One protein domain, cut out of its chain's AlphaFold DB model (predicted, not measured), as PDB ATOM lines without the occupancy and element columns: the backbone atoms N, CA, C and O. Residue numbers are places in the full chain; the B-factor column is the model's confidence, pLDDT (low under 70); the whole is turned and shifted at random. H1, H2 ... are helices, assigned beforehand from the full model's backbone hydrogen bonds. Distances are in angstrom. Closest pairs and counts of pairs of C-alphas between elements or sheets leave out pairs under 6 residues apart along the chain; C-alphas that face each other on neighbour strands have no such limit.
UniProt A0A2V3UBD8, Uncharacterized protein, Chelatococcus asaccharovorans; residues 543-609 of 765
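AT A GLANCE: This is residues 543 to 609 of the 765 residues of an uncharacterized protein of Chelatococcus asaccharovorans (UniProt A0A2V3UBD8). A long helix, H1, has a shorter helix, H2, crossed steeply over residues 551 to 563, and a third helix, H3, crosses H2 on its other side, touching H1 near its own beginning and then running away from it. The first residues of H1, 543 to 550, stick out as a free arm beyond this three-helix body. The printed part has 67 residues with three named helices, in the order H1, H2, H3, and no named strand; the class is all helix. The whole is compact, with a radius of gyration of the C-alphas of 12.1 A and spans of 39 by 28 by 20 A.

HOW THE PARTS SIT: H1, residues 543 to 568, touches H2, residues 576 to 588, with residues 551 to 563 alone. Their closest C-alphas, those of Ala 559 and Ala 583, are 4.7 A apart, and the two run opposite ways at a steep tilt of 62 degrees. H2 touches H3, residues 594 to 608, at a steep tilt of 57 degrees, opposite ways; the closest C-alphas, of Ala 582 and Ala 597, are 4.6 A apart. H1 and H3 touch through residues 558 to 562 and 594 to 598 alone. They are about perpendicular, at 79 degrees, and their closest C-alphas, of Ile 562 and Trp 594, are 5.7 A apart. The helix packing is mostly crossed, with no touching pair at a shallow tilt. In H1, H2 and H3 every O i to N i+4 pair is within hydrogen-bond range.

IN THESE COORDINATES: H1 begins at C-alpha 543 (-17.831, 21.196, -20.650) and is 37.1 A long from first to last C-alpha. H2 measures 18.3 A and begins at C-alpha 576 (-40.632, 32.135, -34.242). H3 measures 21.0 A and ends at C-alpha 608 (-31.807, 43.755, -40.904).

THE WHOLE: The two C-alphas farthest apart, of Leu 543 and Gly 570, are 40.1 A apart. Without residues 543 to 550, which stand free, the body spans 28 by 24 by 18 A. The link from H1 to H2 is short and that from H2 to H3 is tight. The printed part has no cut, its mean pLDDT is 93.0, and no printed residue is under 70.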
ATOM      1  N   LEU A 543     -17.305  20.023 -21.356       87.25
ATOM      2  CA  LEU A 543     -17.831  21.196 -20.650       87.25
ATOM      3  C   LEU A 543     -18.539  22.179 -21.583       87.25
ATOM      4  O   LEU A 543     -19.520  22.804 -21.176       87.25
ATOM      5  N   ASP A 544     -18.039  22.351 -22.799       84.19
ATOM      6  CA  ASP A 544     -18.638  23.228 -23.794       84.19
ATOM      7  C   ASP A 544     -19.901  22.592 -24.390       84.19
ATOM      8  O   ASP A 544     -20.895  23.299 -24.535       84.19
ATOM      9  N   ALA A 545     -19.935  21.271 -24.598       79.62
ATOM     10  CA  ALA A 545     -21.150  20.536 -24.957       79.62
ATOM     11  C   ALA A 545     -22.219  20.633 -23.855       79.62
ATOM     12  O   ALA A 545     -23.351  21.029 -24.119       79.62
ATOM     13  N   ALA A 546     -21.848  20.393 -22.594       82.12
ATOM     14  CA  ALA A 546     -22.760  20.543 -21.460       82.12
ATOM     15  C   ALA A 546     -23.257  21.991 -21.301       82.12
ATOM     16  O   ALA A 546     -24.394  22.236 -20.880       82.12
ATOM     17  N   ARG A 547     -22.413  22.974 -21.638       82.25
ATOM     18  CA  ARG A 547     -22.801  24.384 -21.644       82.25
ATOM     19  C   ARG A 547     -23.772  24.691 -22.774       82.25
ATOM     20  O   ARG A 547     -24.716  25.422 -22.510       82.25
ATOM     21  N   LEU A 548     -23.553  24.167 -23.977       76.75
ATOM     22  CA  LEU A 548     -24.485  24.313 -25.097       76.75
ATOM     23  C   LEU A 548     -25.847  23.715 -24.739       76.75
ATOM     24  O   LEU A 548     -26.852  24.391 -24.903       76.75
ATOM     25  N   ASP A 549     -25.880  22.535 -24.116       79.19
ATOM     26  CA  ASP A 549     -27.129  21.922 -23.649       79.19
ATOM     27  C   ASP A 549     -27.857  22.777 -22.607       79.19
ATOM     28  O   ASP A 549     -29.079  22.929 -22.654       79.19
ATOM     29  N   THR A 550     -27.115  23.332 -21.643       84.81
ATOM     30  CA  THR A 550     -27.692  24.210 -20.611       84.81
ATOM     31  C   THR A 550     -28.172  25.522 -21.226       84.81
ATOM     32  O   THR A 550     -29.254  25.992 -20.900       84.81
ATOM     33  N   TRP A 551     -27.398  26.080 -22.155       85.62
ATOM     34  CA  TRP A 551     -27.721  27.299 -22.886       85.62
ATOM     35  C   TRP A 551     -29.002  27.138 -23.700       85.62
ATOM     36  O   TRP A 551     -29.925  27.931 -23.557       85.62
ATOM     37  N   SER A 552     -29.110  26.064 -24.481       85.12
ATOM     38  CA  SER A 552     -30.321  25.746 -25.235       85.12
ATOM     39  C   SER A 552     -31.535  25.559 -24.319       85.12
ATOM     40  O   SER A 552     -32.630  25.987 -24.670       85.12
ATOM     41  N   GLN A 553     -31.358  24.976 -23.126       88.19
ATOM     42  CA  GLN A 553     -32.434  24.869 -22.130       88.19
ATOM     43  C   GLN A 553     -32.848  26.227 -21.554       88.19
ATOM     44  O   GLN A 553     -34.040  26.460 -21.361       88.19
ATOM     45  N   GLU A 554     -31.894  27.115 -21.273       91.69
ATOM     46  CA  GLU A 554     -32.163  28.472 -20.786       91.69
ATOM     47  C   GLU A 554     -32.881  29.309 -21.851       91.69
ATOM     48  O   GLU A 554     -33.885  29.944 -21.540       91.69
ATOM     49  N   VAL A 555     -32.440  29.241 -23.111       93.50
ATOM     50  CA  VAL A 555     -33.096  29.904 -24.250       93.50
ATOM     51  C   VAL A 555     -34.520  29.375 -24.436       93.50
ATOM     52  O   VAL A 555     -35.457  30.160 -24.517       93.50
ATOM     53  N   GLU A 556     -34.735  28.060 -24.422       93.81
ATOM     54  CA  GLU A 556     -36.080  27.487 -24.565       93.81
ATOM     55  C   GLU A 556     -37.001  27.867 -23.385       93.81
ATOM     56  O   GLU A 556     -38.171  28.202 -23.578       93.81
ATOM     57  N   ALA A 557     -36.478  27.892 -22.154       94.75
ATOM     58  CA  ALA A 557     -37.227  28.355 -20.986       94.75
ATOM     59  C   ALA A 557     -37.584  29.853 -21.077       94.75
ATOM     60  O   ALA A 557     -38.698  30.250 -20.713       94.75
ATOM     61  N   SER A 558     -36.672  30.678 -21.596       96.19
ATOM     62  CA  SER A 558     -36.911  32.094 -21.888       96.19
ATOM     63  C   SER A 558     -37.973  32.273 -22.975       96.19
ATOM     64  O   SER A 558     -38.907  33.049 -22.779       96.19
ATOM     65  N   ALA A 559     -37.919  31.498 -24.063       96.88
ATOM     66  CA  ALA A 559     -38.914  31.528 -25.139       96.88
ATOM     67  C   ALA A 559     -40.317  31.166 -24.628       96.88
ATOM     68  O   ALA A 559     -41.298  31.844 -24.935       96.88
ATOM     69  N   GLN A 560     -40.425  30.140 -23.779       96.44
ATOM     70  CA  GLN A 560     -41.695  29.767 -23.145       96.44
ATOM     71  C   GLN A 560     -42.223  30.845 -22.197       96.44
ATOM     72  O   GLN A 560     -43.439  31.010 -22.074       96.44
ATOM     73  N   THR A 561     -41.327  31.570 -21.524       96.81
ATOM     74  CA  THR A 561     -41.693  32.701 -20.664       96.81
ATOM     75  C   THR A 561     -42.245  33.846 -21.506       96.81
ATOM     76  O   THR A 561     -43.369  34.272 -21.260       96.81
ATOM     77  N   ILE A 562     -41.528  34.257 -22.557       97.50
ATOM     78  CA  ILE A 562     -41.971  35.306 -23.487       97.50
ATOM     79  C   ILE A 562     -43.329  34.947 -24.098       97.50
ATOM     80  O   ILE A 562     -44.239  35.766 -24.073       97.50
ATOM     81  N   ARG A 563     -43.511  33.709 -24.581       97.62
ATOM     82  CA  ARG A 563     -44.779  33.268 -25.186       97.62
ATOM     83  C   ARG A 563     -45.951  33.364 -24.206       97.62
ATOM     84  O   ARG A 563     -47.009  33.861 -24.575       97.62
ATOM     85  N   ARG A 564     -45.762  32.905 -22.966       97.75
ATOM     86  CA  ARG A 564     -46.808  32.925 -21.933       97.75
ATOM     87  C   ARG A 564     -47.209  34.348 -21.554       97.75
ATOM     88  O   ARG A 564     -48.395  34.628 -21.419       97.75
ATOM     89  N   GLU A 565     -46.230  35.225 -21.357       97.75
ATOM     90  CA  GLU A 565     -46.489  36.611 -20.961       97.75
ATOM     91  C   GLU A 565     -47.083  37.424 -22.124       97.75
ATOM     92  O   GLU A 565     -48.018  38.200 -21.927       97.75
ATOM     93  N   ALA A 566     -46.634  37.176 -23.358       96.69
ATOM     94  CA  ALA A 566     -47.216  37.775 -24.555       96.69
ATOM     95  C   ALA A 566     -48.686  37.370 -24.755       96.69
ATOM     96  O   ALA A 566     -49.535  38.234 -24.976       96.69
ATOM     97  N   GLU A 567     -49.007  36.081 -24.592       96.25
ATOM     98  CA  GLU A 567     -50.384  35.576 -24.642       96.25
ATOM     99  C   GLU A 567     -51.253  36.203 -23.538       96.25
ATOM    100  O   GLU A 567     -52.390  36.603 -23.794       96.25
ATOM    101  N   ALA A 568     -50.711  36.373 -22.326       96.69
ATOM    102  CA  ALA A 568     -51.413  37.018 -21.215       96.69
ATOM    103  C   ALA A 568     -51.759  38.496 -21.490       96.69
ATOM    104  O   ALA A 568     -52.765  38.992 -20.978       96.69
ATOM    105  N   LEU A 569     -50.964  39.188 -22.312       97.06
ATOM    106  CA  LEU A 569     -51.240  40.553 -22.773       97.06
ATOM    107  C   LEU A 569     -52.109  40.615 -24.037       97.06
ATOM    108  O   LEU A 569     -52.456  41.709 -24.484       97.06
ATOM    109  N   GLY A 570     -52.478  39.470 -24.618       96.62
ATOM    110  CA  GLY A 570     -53.199  39.418 -25.888       96.62
ATOM    111  C   GLY A 570     -52.359  39.895 -27.075       96.62
ATOM    112  O   GLY A 570     -52.922  40.325 -28.083       96.62
ATOM    113  N   LEU A 571     -51.027  39.835 -26.965       93.69
ATOM    114  CA  LEU A 571     -50.152  39.943 -28.126       93.69
ATOM    115  C   LEU A 571     -50.380  38.682 -28.967       93.69
ATOM    116  O   LEU A 571     -50.441  37.577 -28.429       93.69
ATOM    117  N   GLY A 572     -50.605  38.862 -30.268       93.31
ATOM    118  CA  GLY A 572     -50.860  37.756 -31.189       93.31
ATOM    119  C   GLY A 572     -49.681  36.784 -31.296       93.31
ATOM    120  O   GLY A 572     -48.709  36.847 -30.544       93.31
ATOM    121  N   GLU A 573     -49.755  35.873 -32.262       95.12
ATOM    122  CA  GLU A 573     -48.662  34.936 -32.519       95.12
ATOM    123  C   GLU A 573     -47.366  35.695 -32.859       95.12
ATOM    124  O   GLU A 573     -47.317  36.484 -33.803       95.12
ATOM    125  N   ILE A 574     -46.326  35.484 -32.048       97.00
ATOM    126  CA  ILE A 574     -44.995  36.058 -32.261       97.00
ATOM    127  C   ILE A 574     -44.270  35.191 -33.288       97.00
ATOM    128  O   ILE A 574     -44.205  33.971 -33.117       97.00
ATOM    129  N   ASP A 575     -43.678  35.816 -34.307       96.31
ATOM    130  CA  ASP A 575     -42.820  35.108 -35.257       96.31
ATOM    131  C   ASP A 575     -41.721  34.316 -34.528       96.31
ATOM    132  O   ASP A 575     -41.060  34.816 -33.613       96.31
ATOM    133  N   SER A 576     -41.512  33.068 -34.950       94.75
ATOM    134  CA  SER A 576     -40.632  32.135 -34.242       94.75
ATOM    135  C   SER A 576     -39.193  32.639 -34.155       94.75
ATOM    136  O   SER A 576     -38.561  32.461 -33.118       94.75
ATOM    137  N   GLY A 577     -38.669  33.294 -35.195       92.06
ATOM    138  CA  GLY A 577     -37.304  33.812 -35.128       92.06
ATOM    139  C   GLY A 577     -37.186  34.979 -34.147       92.06
ATOM    140  O   GLY A 577     -36.294  34.973 -33.308       92.06
ATOM    141  N   THR A 578     -38.155  35.900 -34.143       97.00
ATOM    142  CA  THR A 578     -38.180  37.028 -33.197       97.00
ATOM    143  C   THR A 578     -38.319  36.540 -31.752       97.00
ATOM    144  O   THR A 578     -37.694  37.088 -30.846       97.00
ATOM    145  N   LEU A 579     -39.094  35.473 -31.530       97.56
ATOM    146  CA  LEU A 579     -39.225  34.830 -30.224       97.56
ATOM    147  C   LEU A 579     -37.893  34.246 -29.731       97.56
ATOM    148  O   LEU A 579     -37.551  34.435 -28.565       97.56
ATOM    149  N   TYR A 580     -37.159  33.531 -30.588       95.50
ATOM    150  CA  TYR A 580     -35.886  32.916 -30.207       95.50
ATOM    151  C   TYR A 580     -34.763  33.947 -30.035       95.50
ATOM    152  O   TYR A 580     -33.982  33.815 -29.095       95.50
ATOM    153  N   ASP A 581     -34.738  35.008 -30.843       95.06
ATOM    154  CA  ASP A 581     -33.800  36.126 -30.680       95.06
ATOM    155  C   ASP A 581     -34.030  36.844 -29.336       95.06
ATOM    156  O   ASP A 581     -33.096  37.089 -28.567       95.06
ATOM    157  N   ALA A 582     -35.295  37.107 -28.991       97.50
ATOM    158  CA  ALA A 582     -35.676  37.682 -27.702       97.50
ATOM    159  C   ALA A 582     -35.342  36.747 -26.531       97.50
ATOM    160  O   ALA A 582     -34.817  37.169 -25.499       97.50
ATOM    161  N   ALA A 583     -35.611  35.452 -26.693       96.44
ATOM    162  CA  ALA A 583     -35.279  34.445 -25.698       96.44
ATOM    163  C   ALA A 583     -33.772  34.351 -25.454       96.44
ATOM    164  O   ALA A 583     -33.347  34.130 -24.318       96.44
ATOM    165  N   GLU A 584     -32.968  34.558 -26.497       93.62
ATOM    166  CA  GLU A 584     -31.521  34.600 -26.389       93.62
ATOM    167  C   GLU A 584     -31.045  35.827 -25.600       93.62
ATOM    168  O   GLU A 584     -30.250  35.676 -24.670       93.62
ATOM    169  N   LEU A 585     -31.576  37.019 -25.896       95.12
ATOM    170  CA  LEU A 585     -31.284  38.249 -25.142       95.12
ATOM    171  C   LEU A 585     -31.618  38.097 -23.650       95.12
ATOM    172  O   LEU A 585     -30.816  38.471 -22.786       95.12
ATOM    173  N   LEU A 586     -32.763  37.482 -23.351       95.56
ATOM    174  CA  LEU A 586     -33.211  37.220 -21.985       95.56
ATOM    175  C   LEU A 586     -32.333  36.167 -21.287       95.56
ATOM    176  O   LEU A 586     -31.934  36.351 -20.137       95.56
ATOM    177  N   ALA A 587     -31.967  35.083 -21.982       92.31
ATOM    178  CA  ALA A 587     -31.091  34.040 -21.443       92.31
ATOM    179  C   ALA A 587     -29.660  34.549 -21.181       92.31
ATOM    180  O   ALA A 587     -29.021  34.123 -20.217       92.31
ATOM    181  N   ARG A 588     -29.152  35.492 -21.993       91.56
ATOM    182  CA  ARG A 588     -27.828  36.114 -21.775       91.56
ATOM    183  C   ARG A 588     -27.843  37.061 -20.575       91.56
ATOM    184  O   ARG A 588     -26.785  37.339 -20.009       91.56
ATOM    185  N   GLY A 589     -29.030  37.526 -20.183       93.00
ATOM    186  CA  GLY A 589     -29.209  38.629 -19.245       93.00
ATOM    187  C   GLY A 589     -28.806  39.976 -19.846       93.00
ATOM    188  O   GLY A 589     -28.505  40.900 -19.089       93.00
ATOM    189  N   ASP A 590     -28.760  40.071 -21.180       93.44
ATOM    190  CA  ASP A 590     -28.522  41.327 -21.896       93.44
ATOM    191  C   ASP A 590     -29.736  42.252 -21.753       93.44
ATOM    192  O   ASP A 590     -29.574  43.467 -21.648       93.44
ATOM    193  N   GLU A 591     -30.929  41.660 -21.680       97.06
ATOM    194  CA  GLU A 591     -32.172  42.337 -21.329       97.06
ATOM    195  C   GLU A 591     -32.764  41.713 -20.054       97.06
ATOM    196  O   GLU A 591     -32.864  40.486 -19.961       97.06
ATOM    197  N   PRO A 592     -33.118  42.524 -19.040       92.81
ATOM    198  CA  PRO A 592     -33.632  42.015 -17.769       92.81
ATOM    199  C   PRO A 592     -35.099  41.581 -17.846       92.81
ATOM    200  O   PRO A 592     -35.519  40.739 -17.051       92.81
ATOM    201  N   ASP A 593     -35.854  42.150 -18.787       97.38
ATOM    202  CA  ASP A 593     -37.296  41.980 -18.922       97.38
ATOM    203  C   ASP A 593     -37.641  41.409 -20.306       97.38
ATOM    204  O   ASP A 593     -36.983  41.692 -21.313       97.38
ATOM    205  N   TRP A 594     -38.663  40.553 -20.350       97.75
ATOM    206  CA  TRP A 594     -39.021  39.778 -21.539       97.75
ATOM    207  C   TRP A 594     -39.598  40.646 -22.669       97.75
ATOM    208  O   TRP A 594     -39.445  40.308 -23.840       97.75
ATOM    209  N   ASP A 595     -40.249  41.755 -22.325       97.50
ATOM    210  CA  ASP A 595     -40.862  42.709 -23.248       97.50
ATOM    211  C   ASP A 595     -39.800  43.569 -23.942       97.50
ATOM    212  O   ASP A 595     -39.826  43.680 -25.166       97.50
ATOM    213  N   HIS A 596     -38.806  44.071 -23.201       97.56
ATOM    214  CA  HIS A 596     -37.638  44.743 -23.783       97.56
ATOM    215  C   HIS A 596     -36.840  43.807 -24.699       97.56
ATOM    216  O   HIS A 596     -36.425  44.207 -25.789       97.56
ATOM    217  N   ALA A 597     -36.661  42.544 -24.296       97.56
ATOM    218  CA  ALA A 597     -36.024  41.535 -25.136       97.56
ATOM    219  C   ALA A 597     -36.795  41.315 -26.450       97.56
ATOM    220  O   ALA A 597     -36.186  41.242 -27.519       97.56
ATOM    221  N   LEU A 598     -38.129  41.258 -26.377       97.94
ATOM    222  CA  LEU A 598     -39.004  41.086 -27.536       97.94
ATOM    223  C   LEU A 598     -39.005  42.307 -28.464       97.94
ATOM    224  O   LEU A 598     -38.864  42.148 -29.676       97.94
ATOM    225  N   GLU A 599     -39.114  43.516 -27.912       97.25
ATOM    226  CA  GLU A 599     -39.044  44.772 -28.668       97.25
ATOM    227  C   GLU A 599     -37.705  44.893 -29.400       97.25
ATOM    228  O   GLU A 599     -37.662  45.187 -30.596       97.25
ATOM    229  N   ARG A 600     -36.599  44.608 -28.708       97.31
ATOM    230  CA  ARG A 600     -35.260  44.693 -29.287       97.31
ATOM    231  C   ARG A 600     -35.046  43.674 -30.402       97.31
ATOM    232  O   ARG A 600     -34.523  44.047 -31.448       97.31
ATOM    233  N   ALA A 601     -35.478  42.428 -30.206       97.00
ATOM    234  CA  ALA A 601     -35.424  41.401 -31.245       97.00
ATOM    235  C   ALA A 601     -36.228  41.807 -32.492       97.00
ATOM    236  O   ALA A 601     -35.748  41.665 -33.617       97.00
ATOM    237  N   TYR A 602     -37.420  42.377 -32.291       97.12
ATOM    238  CA  TYR A 602     -38.254  42.882 -33.379       97.12
ATOM    239  C   TYR A 602     -37.556  44.013 -34.147       97.12
ATOM    240  O   TYR A 602     -37.449  43.961 -35.369       97.12
ATOM    241  N   LEU A 603     -37.016  45.008 -33.434       96.19
ATOM    242  CA  LEU A 603     -36.302  46.137 -34.039       96.19
ATOM    243  C   LEU A 603     -35.050  45.701 -34.804       96.19
ATOM    244  O   LEU A 603     -34.788  46.230 -35.880       96.19
ATOM    245  N   THR A 604     -34.275  44.752 -34.271       93.94
ATOM    246  CA  THR A 604     -33.094  44.219 -34.964       93.94
ATOM    247  C   THR A 604     -33.484  43.571 -36.285       93.94
ATOM    248  O   THR A 604     -32.875  43.871 -37.306       93.94
ATOM    249  N   ARG A 605     -34.550  42.769 -36.306       89.94
ATOM    250  CA  ARG A 605     -35.019  42.152 -37.548       89.94
ATOM    251  C   ARG A 605     -35.612  43.131 -38.544       89.94
ATOM    252  O   ARG A 605     -35.378  42.962 -39.732       89.94
ATOM    253  N   GLU A 606     -36.324  44.154 -38.088       91.50
ATOM    254  CA  GLU A 606     -36.840  45.196 -38.980       91.50
ATOM    255  C   GLU A 606     -35.697  46.023 -39.602       91.50
ATOM    256  O   GLU A 606     -35.782  46.439 -40.753       91.50
ATOM    257  N   LEU A 607     -34.603  46.233 -38.856       89.06
ATOM    258  CA  LEU A 607     -33.393  46.901 -39.349       89.06
ATOM    259  C   LEU A 607     -32.585  46.030 -40.320       89.06
ATOM    260  O   LEU A 607     -31.997  46.565 -41.261       89.06
ATOM    261  N   ASP A 608     -32.544  44.719 -40.081       81.31
ATOM    262  CA  ASP A 608     -31.807  43.755 -40.904       81.31
ATOM    263  C   ASP A 608     -32.620  43.258 -42.111       81.31
ATOM    264  O   ASP A 608     -32.050  42.711 -43.062       81.31
ATOM    265  N   ALA A 609     -33.942  43.450 -42.107       79.94
ATOM    266  CA  ALA A 609     -34.783  43.170 -43.255       79.94
ATOM    267  C   ALA A 609     -34.307  44.034 -44.436       79.94
ATOM    268  O   ALA A 609     -34.204  45.258 -44.305       79.94
TER     269      ALA A 609